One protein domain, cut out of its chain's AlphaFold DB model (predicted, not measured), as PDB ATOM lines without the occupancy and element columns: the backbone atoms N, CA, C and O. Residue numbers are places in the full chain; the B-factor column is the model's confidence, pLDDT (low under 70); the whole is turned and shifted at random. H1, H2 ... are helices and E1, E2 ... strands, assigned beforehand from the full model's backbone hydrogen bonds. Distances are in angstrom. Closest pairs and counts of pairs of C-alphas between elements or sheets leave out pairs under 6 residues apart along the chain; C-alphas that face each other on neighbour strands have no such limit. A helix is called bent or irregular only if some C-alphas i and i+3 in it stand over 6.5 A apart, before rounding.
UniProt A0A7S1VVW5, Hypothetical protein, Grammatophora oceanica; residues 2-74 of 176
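Overview. This is residues 2 to 74 of the 176 residues of the protein "Hypothetical protein" of Grammatophora oceanica (UniProt A0A7S1VVW5). Two long strands, E1 and E3, run side by side as the body of a narrow three-stranded sheet, with the short strand E2 on the other side of E3 and helix H1 packed slantwise over one face, which makes two layers, a helix on one face of a sheet. Two short helices lie near opposite ends of the long strands: H2 near the beginning of E3, and H3 just past the end of E3. The printed part has 73 residues, with three named helices and three named strands in the order H1, E1, E2, H2, E3, H3; the sheet order is E1, E3, E2, mixed, and the class is mixed, helices and strands. The whole is only just compact, close to loose, with a radius of gyration of the C-alphas of 13.4 A and spans of 36 by 25 by 19 A.

Along the chain. Find C-alpha 5 at (18.830, 16.379, 52.845); from there H1 runs 16.0 A through residues 5 to 14. H1 is neither bent nor irregular, but only just: C-alphas 7 and 10 are 6.1 A apart. Next comes E1, residues 20 to 26, 19.5 A long, beginning at C-alpha 20 at (17.881, 26.387, 42.565). E2 is residues 39 to 41, 6.5 A, and H2 is residues 45 to 49, 6.1 A. E3, residues 53 to 59, covers 20.1 A. H3, residues 63 to 67, covers 6.4 A and ends at C-alpha 67 at (3.353, 12.515, 35.901).

Arrangement. Begin with the inner strand E3: it is parallel to E1 at 14 degrees, with N 23 and O 55 at 2.8 A, within hydrogen-bond range. On its other neighbour, E2, the pair is antiparallel at 134 degrees, with N 39 and O 56 at 2.8 A, within hydrogen-bond range. Look now at H1, on the sheet at a height over the sheet of 9.6 A, over E1 and E3; on the local plane it stands at 42 degrees to E1, slantwise to the strands. The closest C-alphas of H1 and E1 are those of Leu 12 and Leu 21, 7.5 A apart. H1 and H2 are close but not clearly touching, with the C-alphas of Leu 12 and Cys 47 closest at 7.6 A. H2 is not on the sheet. H3 only grazes it, with residues 63 to 66. H2 and H3 are apart. In H2 and H3 every O i to N i+4 pair is within hydrogen-bond range; in H1 2 of 6 are, beside 7 of 7 O i to N i+3 pairs.

Size, cuts and confidence. The C-alphas of Pro 45 and Asp 68 are the two farthest apart, at 37.7 A. The printed part has no cut. The link from E1 to E2, residues 27 to 38, is long, and the other links between named elements are tight. The mean pLDDT of the printed part is 90.1; look for low confidence, under 70, at residues 2 to 5.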
ATOM      1  N   ILE A   2      14.874   7.982  53.245       57.12
ATOM      2  CA  ILE A   2      15.082   9.214  52.464       57.12
ATOM      3  C   ILE A   2      16.486   9.708  52.818       57.12
ATOM      4  O   ILE A   2      16.739   9.903  54.010       57.12
ATOM      5  N   PRO A   3      17.398   9.895  51.844       60.00
ATOM      6  CA  PRO A   3      18.741  10.361  52.141       60.00
ATOM      7  C   PRO A   3      18.674  11.668  52.930       60.00
ATOM      8  O   PRO A   3      17.841  12.528  52.612       60.00
ATOM      9  N   PRO A   4      19.537  11.851  53.939       62.84
ATOM     10  CA  PRO A   4      19.576  13.103  54.663       62.84
ATOM     11  C   PRO A   4      19.767  14.268  53.687       62.84
ATOM     12  O   PRO A   4      20.644  14.245  52.821       62.84
ATOM     13  N   SER A   5      18.933  15.298  53.826       66.81
ATOM     14  CA  SER A   5      18.830  16.379  52.845       66.81
ATOM     15  C   SER A   5      20.143  17.137  52.621       66.81
ATOM     16  O   SER A   5      20.346  17.692  51.539       66.81
ATOM     17  N   TYR A   6      21.054  17.112  53.601       76.50
ATOM     18  CA  TYR A   6      22.353  17.774  53.530       76.50
ATOM     19  C   TYR A   6      23.256  17.223  52.420       76.50
ATOM     20  O   TYR A   6      23.965  18.017  51.810       76.50
ATOM     21  N   VAL A   7      23.186  15.927  52.078       84.75
ATOM     22  CA  VAL A   7      24.063  15.309  51.055       84.75
ATOM     23  C   VAL A   7      23.908  15.992  49.697       84.75
ATOM     24  O   VAL A   7      24.867  16.146  48.946       84.75
ATOM     25  N   TRP A   8      22.709  16.481  49.395       91.19
ATOM     26  CA  TRP A   8      22.434  17.145  48.127       91.19
ATOM     27  C   TRP A   8      23.001  18.563  48.033       91.19
ATOM     28  O   TRP A   8      22.952  19.160  46.960       91.19
ATOM     29  N   GLU A   9      23.539  19.126  49.122       93.38
ATOM     30  CA  GLU A   9      24.192  20.446  49.068       93.38
ATOM     31  C   GLU A   9      25.445  20.407  48.230       93.38
ATOM     32  O   GLU A   9      25.757  21.370  47.536       93.38
ATOM     33  N   GLU A  10      26.128  19.268  48.262       93.31
ATOM     34  CA  GLU A  10      27.361  19.055  47.528       93.31
ATOM     35  C   GLU A  10      27.161  19.293  46.029       93.31
ATOM     36  O   GLU A  10      28.058  19.796  45.362       93.31
ATOM     37  N   ILE A  11      25.954  19.063  45.496       94.12
ATOM     38  CA  ILE A  11      25.627  19.413  44.108       94.12
ATOM     39  C   ILE A  11      25.754  20.920  43.872       94.12
ATOM     40  O   ILE A  11      26.314  21.328  42.857       94.12
ATOM     41  N   LEU A  12      25.280  21.764  44.795       95.12
ATOM     42  CA  LEU A  12      25.430  23.217  44.677       95.12
ATOM     43  C   LEU A  12      26.907  23.625  44.738       95.12
ATOM     44  O   LEU A  12      27.327  24.530  44.016       95.12
ATOM     45  N   HIS A  13      27.713  22.973  45.575       94.06
ATOM     46  CA  HIS A  13      29.147  23.257  45.668       94.06
ATOM     47  C   HIS A  13      29.913  22.811  44.413       94.06
ATOM     48  O   HIS A  13      30.745  23.567  43.908       94.06
ATOM     49  N   CYS A  14      29.578  21.645  43.858       94.88
ATOM     50  CA  CYS A  14      30.149  21.126  42.616       94.88
ATOM     51  C   CYS A  14      29.695  21.908  41.373       94.88
ATOM     52  O   CYS A  14      30.454  22.031  40.413       94.88
ATOM     53  N   LEU A  15      28.472  22.448  41.378       95.50
ATOM     54  CA  LEU A  15      27.873  23.175  40.256       95.50
ATOM     55  C   LEU A  15      27.538  24.620  40.662       95.50
ATOM     56  O   LEU A  15      26.374  24.953  40.902       95.50
ATOM     57  N   PRO A  16      28.527  25.532  40.694       92.88
ATOM     58  CA  PRO A  16      28.357  26.845  41.312       92.88
ATOM     59  C   PRO A  16      27.386  27.795  40.586       92.88
ATOM     60  O   PRO A  16      26.997  28.840  41.116       92.88
ATOM     61  N   HIS A  17      26.983  27.452  39.363       94.81
ATOM     62  CA  HIS A  17      25.989  28.210  38.606       94.81
ATOM     63  C   HIS A  17      24.546  27.784  38.906       94.81
ATOM     64  O   HIS A  17      23.620  28.513  38.554       94.81
ATOM     65  N   VAL A  18      24.332  26.652  39.585       96.19
ATOM     66  CA  VAL A  18      22.995  26.216  39.996       96.19
ATOM     67  C   VAL A  18      22.516  27.102  41.144       96.19
ATOM     68  O   VAL A  18      23.093  27.123  42.231       96.19
ATOM     69  N   LYS A  19      21.449  27.869  40.894       96.12
ATOM     70  CA  LYS A  19      20.817  28.739  41.902       96.12
ATOM     71  C   LYS A  19      19.668  28.070  42.640       96.12
ATOM     72  O   LYS A  19      19.386  28.429  43.777       96.12
ATOM     73  N   LYS A  20      19.023  27.098  42.007       96.38
ATOM     74  CA  LYS A  20      17.881  26.387  42.565       96.38
ATOM     75  C   LYS A  20      18.009  24.913  42.232       96.38
ATOM     76  O   LYS A  20      18.058  24.560  41.060       96.38
ATOM     77  N   LEU A  21      18.066  24.078  43.261       96.31
ATOM     78  CA  LEU A  21      18.095  22.627  43.135       96.31
ATOM     79  C   LEU A  21      16.768  22.069  43.645       96.31
ATOM     80  O   LEU A  21      16.457  22.189  44.828       96.31
ATOM     81  N   ARG A  22      15.977  21.485  42.742       95.38
ATOM     82  CA  ARG A  22      14.724  20.792  43.061       95.38
ATOM     83  C   ARG A  22      14.956  19.291  43.001       95.38
ATOM     84  O   ARG A  22      15.438  18.792  41.993       95.38
ATOM     85  N   ILE A  23      14.580  18.589  44.062       94.81
ATOM     86  CA  ILE A  23      14.729  17.140  44.171       94.81
ATOM     87  C   ILE A  23      13.352  16.554  44.421       94.81
ATOM     88  O   ILE A  23      12.698  16.891  45.408       94.81
ATOM     89  N   LEU A  24      12.913  15.693  43.515       94.44
ATOM     90  CA  LEU A  24      11.693  14.917  43.663       94.44
ATOM     91  C   LEU A  24      12.075  13.469  43.934       94.44
ATOM     92  O   LEU A  24      12.739  12.837  43.116       94.44
ATOM     93  N   TYR A  25      11.615  12.946  45.060       93.38
ATOM     94  CA  TYR A  25      11.657  11.522  45.340       93.38
ATOM     95  C   TYR A  25      10.337  10.887  44.928       93.38
ATOM     96  O   TYR A  25       9.279  11.344  45.355       93.38
ATOM     97  N   CYS A  26      10.406   9.810  44.153       92.75
ATOM     98  CA  CYS A  26       9.274   8.929  43.889       92.75
ATOM     99  C   CYS A  26       9.591   7.569  44.498       92.75
ATOM    100  O   CYS A  26      10.580   6.943  44.122       92.75
ATOM    101  N   ALA A  27       8.791   7.150  45.472       88.94
ATOM    102  CA  ALA A  27       9.024   5.918  46.206       88.94
ATOM    103  C   ALA A  27       7.680   5.231  46.497       88.94
ATOM    104  O   ALA A  27       6.949   5.704  47.373       88.94
ATOM    105  N   PRO A  28       7.338   4.143  45.777       86.12
ATOM    106  CA  PRO A  28       6.071   3.426  45.948       86.12
ATOM    107  C   PRO A  28       5.826   2.956  47.387       86.12
ATOM    108  O   PRO A  28       4.734   3.151  47.913       86.12
ATOM    109  N   ASP A  29       6.867   2.443  48.049       85.06
ATOM    110  CA  ASP A  29       6.772   1.825  49.379       85.06
ATOM    111  C   ASP A  29       7.321   2.713  50.506       85.06
ATOM    112  O   ASP A  29       7.826   2.232  51.525       85.06
ATOM    113  N   CYS A  30       7.288   4.038  50.336       82.50
ATOM    114  CA  CYS A  30       7.815   4.932  51.361       82.50
ATOM    115  C   CYS A  30       6.826   5.077  52.537       82.50
ATOM    116  O   CYS A  30       5.683   5.478  52.331       82.50
ATOM    117  N   PRO A  31       7.256   4.822  53.791       79.44
ATOM    118  CA  PRO A  31       6.386   4.929  54.965       79.44
ATOM    119  C   PRO A  31       6.129   6.380  55.410       79.44
ATOM    120  O   PRO A  31       5.391   6.610  56.368       79.44
ATOM    121  N   ALA A  32       6.772   7.365  54.776       81.75
ATOM    122  CA  ALA A  32       6.591   8.777  55.090       81.75
ATOM    123  C   ALA A  32       5.327   9.344  54.422       81.75
ATOM    124  O   ALA A  32       4.842   8.827  53.419       81.75
ATOM    125  N   ALA A  33       4.799  10.442  54.965       81.56
ATOM    126  CA  ALA A  33       3.696  11.150  54.328       81.56
ATOM    127  C   ALA A  33       4.177  11.855  53.042       81.56
ATOM    128  O   ALA A  33       5.261  12.449  53.059       81.56
ATOM    129  N   PRO A  34       3.385  11.846  51.951       84.06
ATOM    130  CA  PRO A  34       3.689  12.642  50.768       84.06
ATOM    131  C   PRO A  34       3.750  14.127  51.128       84.06
ATOM    132  O   PRO A  34       3.038  14.603  52.017       84.06
ATOM    133  N   THR A  35       4.568  14.882  50.404       84.31
ATOM    134  CA  THR A  35       4.615  16.339  50.558       84.31
ATOM    135  C   THR A  35       3.628  17.013  49.617       84.31
ATOM    136  O   THR A  35       3.555  16.661  48.440       84.31
ATOM    137  N   THR A  36       2.949  18.057  50.088       84.88
ATOM    138  CA  THR A  36       2.215  18.971  49.205       84.88
ATOM    139  C   THR A  36       3.189  19.991  48.617       84.88
ATOM    140  O   THR A  36       3.595  20.935  49.294       84.88
ATOM    141  N   GLY A  37       3.575  19.796  47.356       87.56
ATOM    142  CA  GLY A  37       4.549  20.649  46.676       87.56
ATOM    143  C   GLY A  37       5.984  20.445  47.172       87.56
ATOM    144  O   GLY A  37       6.346  19.376  47.666       87.56
ATOM    145  N   TYR A  38       6.815  21.471  46.993       91.56
ATOM    146  CA  TYR A  38       8.223  21.450  47.383       91.56
ATOM    147  C   TYR A  38       8.437  22.175  48.708       91.56
ATOM    148  O   TYR A  38       7.995  23.310  48.889       91.56
ATOM    149  N   LEU A  39       9.177  21.534  49.604       91.56
ATOM    150  CA  LEU A  39       9.596  22.082  50.884       91.56
ATOM    151  C   LEU A  39      11.006  22.655  50.763       91.56
ATOM    152  O   LEU A  39      11.894  22.019  50.190       91.56
ATOM    153  N   SER A  40      11.211  23.851  51.312       92.44
ATOM    154  CA  SER A  40      12.539  24.455  51.402       92.44
ATOM    155  C   SER A  40      13.358  23.781  52.496       92.44
ATOM    156  O   SER A  40      12.838  23.463  53.567       92.44
ATOM    157  N   VAL A  41      14.633  23.546  52.205       91.94
ATOM    158  CA  VAL A  41      15.587  22.923  53.122       91.94
ATOM    159  C   VAL A  41      16.675  23.930  53.461       91.94
ATOM    160  O   VAL A  41      17.110  24.700  52.605       91.94
ATOM    161  N   GLU A  42      17.124  23.908  54.715       91.12
ATOM    162  CA  GLU A  42      18.236  24.735  55.175       91.12
ATOM    163  C   GLU A  42      19.502  24.494  54.340       91.12
ATOM    164  O   GLU A  42      19.817  23.367  53.960       91.12
ATOM    165  N   ASN A  43      20.226  25.573  54.057       92.88
ATOM    166  CA  ASN A  43      21.494  25.579  53.336       92.88
ATOM    167  C   ASN A  43      22.609  26.076  54.262       92.88
ATOM    168  O   ASN A  43      22.352  26.802  55.220       92.88
ATOM    169  N   CYS A  44      23.857  25.743  53.950       94.06
ATOM    170  CA  CYS A  44      25.013  26.309  54.623       94.06
ATOM    171  C   CYS A  44      25.096  27.835  54.399       94.06
ATOM    172  O   CYS A  44      24.552  28.361  53.415       94.06
ATOM    173  N   PRO A  45      25.825  28.569  55.263       95.94
ATOM    174  CA  PRO A  45      25.939  30.024  55.163       95.94
ATOM    175  C   PRO A  45      26.434  30.530  53.802       95.94
ATOM    176  O   PRO A  45      25.988  31.579  53.346       95.94
ATOM    177  N   GLU A  46      27.318  29.784  53.133       95.38
ATOM    178  CA  GLU A  46      27.845  30.160  51.816       95.38
ATOM    179  C   GLU A  46      26.787  30.026  50.714       95.38
ATOM    180  O   GLU A  46      26.613  30.916  49.886       95.38
ATOM    181  N   CYS A  47      26.012  28.942  50.714       95.69
ATOM    182  CA  CYS A  47      24.906  28.788  49.770       95.69
ATOM    183  C   CYS A  47      23.827  29.861  49.992       95.69
ATOM    184  O   CYS A  47      23.300  30.403  49.016       95.69
ATOM    185  N   ILE A  48      23.547  30.222  51.250       95.31
ATOM    186  CA  ILE A  48      22.628  31.318  51.596       95.31
ATOM    187  C   ILE A  48      23.165  32.663  51.090       95.31
ATOM    188  O   ILE A  48      22.427  33.403  50.437       95.31
ATOM    189  N   SER A  49      24.443  32.980  51.339       96.81
ATOM    190  CA  SER A  49      25.055  34.255  50.927       96.81
ATOM    191  C   SER A  49      25.029  34.446  49.405       96.81
ATOM    192  O   SER A  49      24.891  35.565  48.910       96.81
ATOM    193  N   GLN A  50      25.080  33.343  48.655       96.44
ATOM    194  CA  GLN A  50      25.004  33.323  47.196       96.44
ATOM    195  C   GLN A  50      23.578  33.223  46.629       96.44
ATOM    196  O   GLN A  50      23.418  33.026  45.411       96.44
ATOM    197  N   ASN A  51      22.565  33.362  47.492       96.00
ATOM    198  CA  ASN A  51      21.142  33.268  47.176       96.00
ATOM    199  C   ASN A  51      20.786  31.963  46.445       96.00
ATOM    200  O   ASN A  51      20.167  31.981  45.377       96.00
ATOM    201  N   ARG A  52      21.260  30.831  46.977       96.06
ATOM    202  CA  ARG A  52      20.960  29.495  46.456       96.06
ATOM    203  C   ARG A  52      19.898  28.813  47.301       96.06
ATOM    204  O   ARG A  52      19.899  28.931  48.524       96.06
ATOM    205  N   GLU A  53      19.035  28.051  46.642       95.56
ATOM    206  CA  GLU A  53      17.890  27.376  47.250       95.56
ATOM    207  C   GLU A  53      17.919  25.870  46.955       95.56
ATOM    208  O   GLU A  53      18.164  25.454  45.819       95.56
ATOM    209  N   ARG A  54      17.629  25.051  47.974       95.00
ATOM    210  CA  ARG A  54      17.329  23.624  47.814       95.00
ATOM    211  C   ARG A  54      15.890  23.350  48.200       95.00
ATOM    212  O   ARG A  54      15.429  23.774  49.257       95.00
ATOM    213  N   LEU A  55      15.212  22.609  47.339       94.50
ATOM    214  CA  LEU A  55      13.818  22.247  47.474       94.50
ATOM    215  C   LEU A  55      13.660  20.736  47.346       94.50
ATOM    216  O   LEU A  55      14.188  20.143  46.406       94.50
ATOM    217  N   ILE A  56      12.889  20.127  48.242       92.94
ATOM    218  CA  ILE A  56      12.622  18.688  48.234       92.94
ATOM    219  C   ILE A  56      11.119  18.429  48.176       92.94
ATOM    220  O   ILE A  56      10.339  19.097  48.849       92.94
ATOM    221  N   SER A  57      10.720  17.436  47.390       92.38
ATOM    222  CA  SER A  57       9.366  16.895  47.361       92.38
ATOM    223  C   SER A  57       9.417  15.368  47.399       92.38
ATOM    224  O   SER A  57      10.353  14.758  46.882       92.38
ATOM    225  N   LEU A  58       8.421  14.753  48.029       92.50
ATOM    226  CA  LEU A  58       8.225  13.312  48.099       92.50
ATOM    227  C   LEU A  58       6.849  12.956  47.539       92.50
ATOM    228  O   LEU A  58       5.817  13.387  48.062       92.50
ATOM    229  N   HIS A  59       6.858  12.106  46.523       92.81
ATOM    230  CA  HIS A  59       5.696  11.445  45.962       92.81
ATOM    231  C   HIS A  59       5.701   9.961  46.350       92.81
ATOM    232  O   HIS A  59       6.687   9.253  46.128       92.81
ATOM    233  N   ILE A  60       4.585   9.495  46.915       92.81
ATOM    234  CA  ILE A  60       4.369   8.078  47.222       92.81
ATOM    235  C   ILE A  60       3.729   7.432  45.999       92.81
ATOM    236  O   ILE A  60       2.567   7.695  45.698       92.81
ATOM    237  N   GLY A  61       4.514   6.640  45.282       91.56
ATOM    238  CA  GLY A  61       4.137   6.083  43.989       91.56
ATOM    239  C   GLY A  61       5.313   6.041  43.024       91.56
ATOM    240  O   GLY A  61       6.432   6.460  43.342       91.56
ATOM    241  N   THR A  62       5.057   5.517  41.831       93.12
ATOM    242  CA  THR A  62       6.051   5.511  40.761       93.12
ATOM    243  C   THR A  62       6.170   6.900  40.133       93.12
ATOM    244  O   THR A  62       5.299   7.761  40.275       93.12
ATOM    245  N   TYR A  63       7.248   7.137  39.387       94.19
ATOM    246  CA  TYR A  63       7.402   8.412  38.695       94.19
ATOM    247  C   TYR A  63       6.361   8.616  37.584       94.19
ATOM    248  O   TYR A  63       5.902   9.734  37.371       94.19
ATOM    249  N   HIS A  64       5.933   7.554  36.897       94.31
ATOM    250  CA  HIS A  64       4.884   7.685  35.886       94.31
ATOM    251  C   HIS A  64       3.512   7.996  36.499       94.31
ATOM    252  O   HIS A  64       2.749   8.737  35.887       94.31
ATOM    253  N   ASP A  65       3.220   7.513  37.710       94.00
ATOM    254  CA  ASP A  65       1.998   7.895  38.427       94.00
ATOM    255  C   ASP A  65       2.053   9.359  38.886       94.00
ATOM    256  O   ASP A  65       1.047  10.063  38.813       94.00
ATOM    257  N   TYR A  66       3.234   9.856  39.281       94.19
ATOM    258  CA  TYR A  66       3.427  11.283  39.556       94.19
ATOM    259  C   TYR A  66       3.085  12.143  38.337       94.19
ATOM    260  O   TYR A  66       2.323  13.098  38.479       94.19
ATOM    261  N   LEU A  67       3.604  11.789  37.154       93.81
ATOM    262  CA  LEU A  67       3.353  12.515  35.901       93.81
ATOM    263  C   LEU A  67       1.869  12.552  35.513       93.81
ATOM    264  O   LEU A  67       1.433  13.506  34.872       93.81
ATOM    265  N   ASP A  68       1.113  11.521  35.891       93.44
ATOM    266  CA  ASP A  68      -0.319  11.405  35.608       93.44
ATOM    267  C   ASP A  68      -1.194  12.043  36.714       93.44
ATOM    268  O   ASP A  68      -2.418  12.084  36.588       93.44
ATOM    269  N   SER A  69      -0.589  12.544  37.797       91.38
ATOM    270  CA  SER A  69      -1.287  13.134  38.946       91.38
ATOM    271  C   SER A  69      -1.431  14.657  38.856       91.38
ATOM    272  O   SER A  69      -0.604  15.344  38.259       91.38
ATOM    273  N   ASP A  70      -2.404  15.210  39.587       89.19
ATOM    274  CA  ASP A  70      -2.599  16.665  39.721       89.19
ATOM    275  C   ASP A  70      -1.429  17.387  40.426       89.19
ATOM    276  O   ASP A  70      -1.358  18.616  40.429       89.19
ATOM    277  N   ASN A  71      -0.496  16.641  41.035       86.38
ATOM    278  CA  ASN A  71       0.694  17.198  41.686       86.38
ATOM    279  C   ASN A  71       1.833  17.500  40.701       86.38
ATOM    280  O   ASN A  71       2.840  18.102  41.095       86.38
ATOM    281  N   PHE A  72       1.724  17.053  39.448       90.81
ATOM    282  CA  PHE A  72       2.710  17.368  38.429       90.81
ATOM    283  C   PHE A  72       2.529  18.808  37.943       90.81
ATOM    284  O   PHE A  72       1.512  19.171  37.363       90.81
ATOM    285  N   ASP A  73       3.549  19.638  38.158       87.88
ATOM    286  CA  ASP A  73       3.523  21.061  37.796       87.88
ATOM    287  C   ASP A  73       3.896  21.324  36.322       87.88
ATOM    288  O   ASP A  73       4.091  22.472  35.924       87.88
ATOM    289  N   GLY A  74       4.028  20.270  35.510       89.88
ATOM    290  CA  GLY A  74       4.451  20.355  34.113       89.88
ATOM    291  C   GLY A  74       5.956  20.566  33.918       89.88
ATOM    292  O   GLY A  74       6.414  20.646  32.777       89.88
TER     293      GLY A  74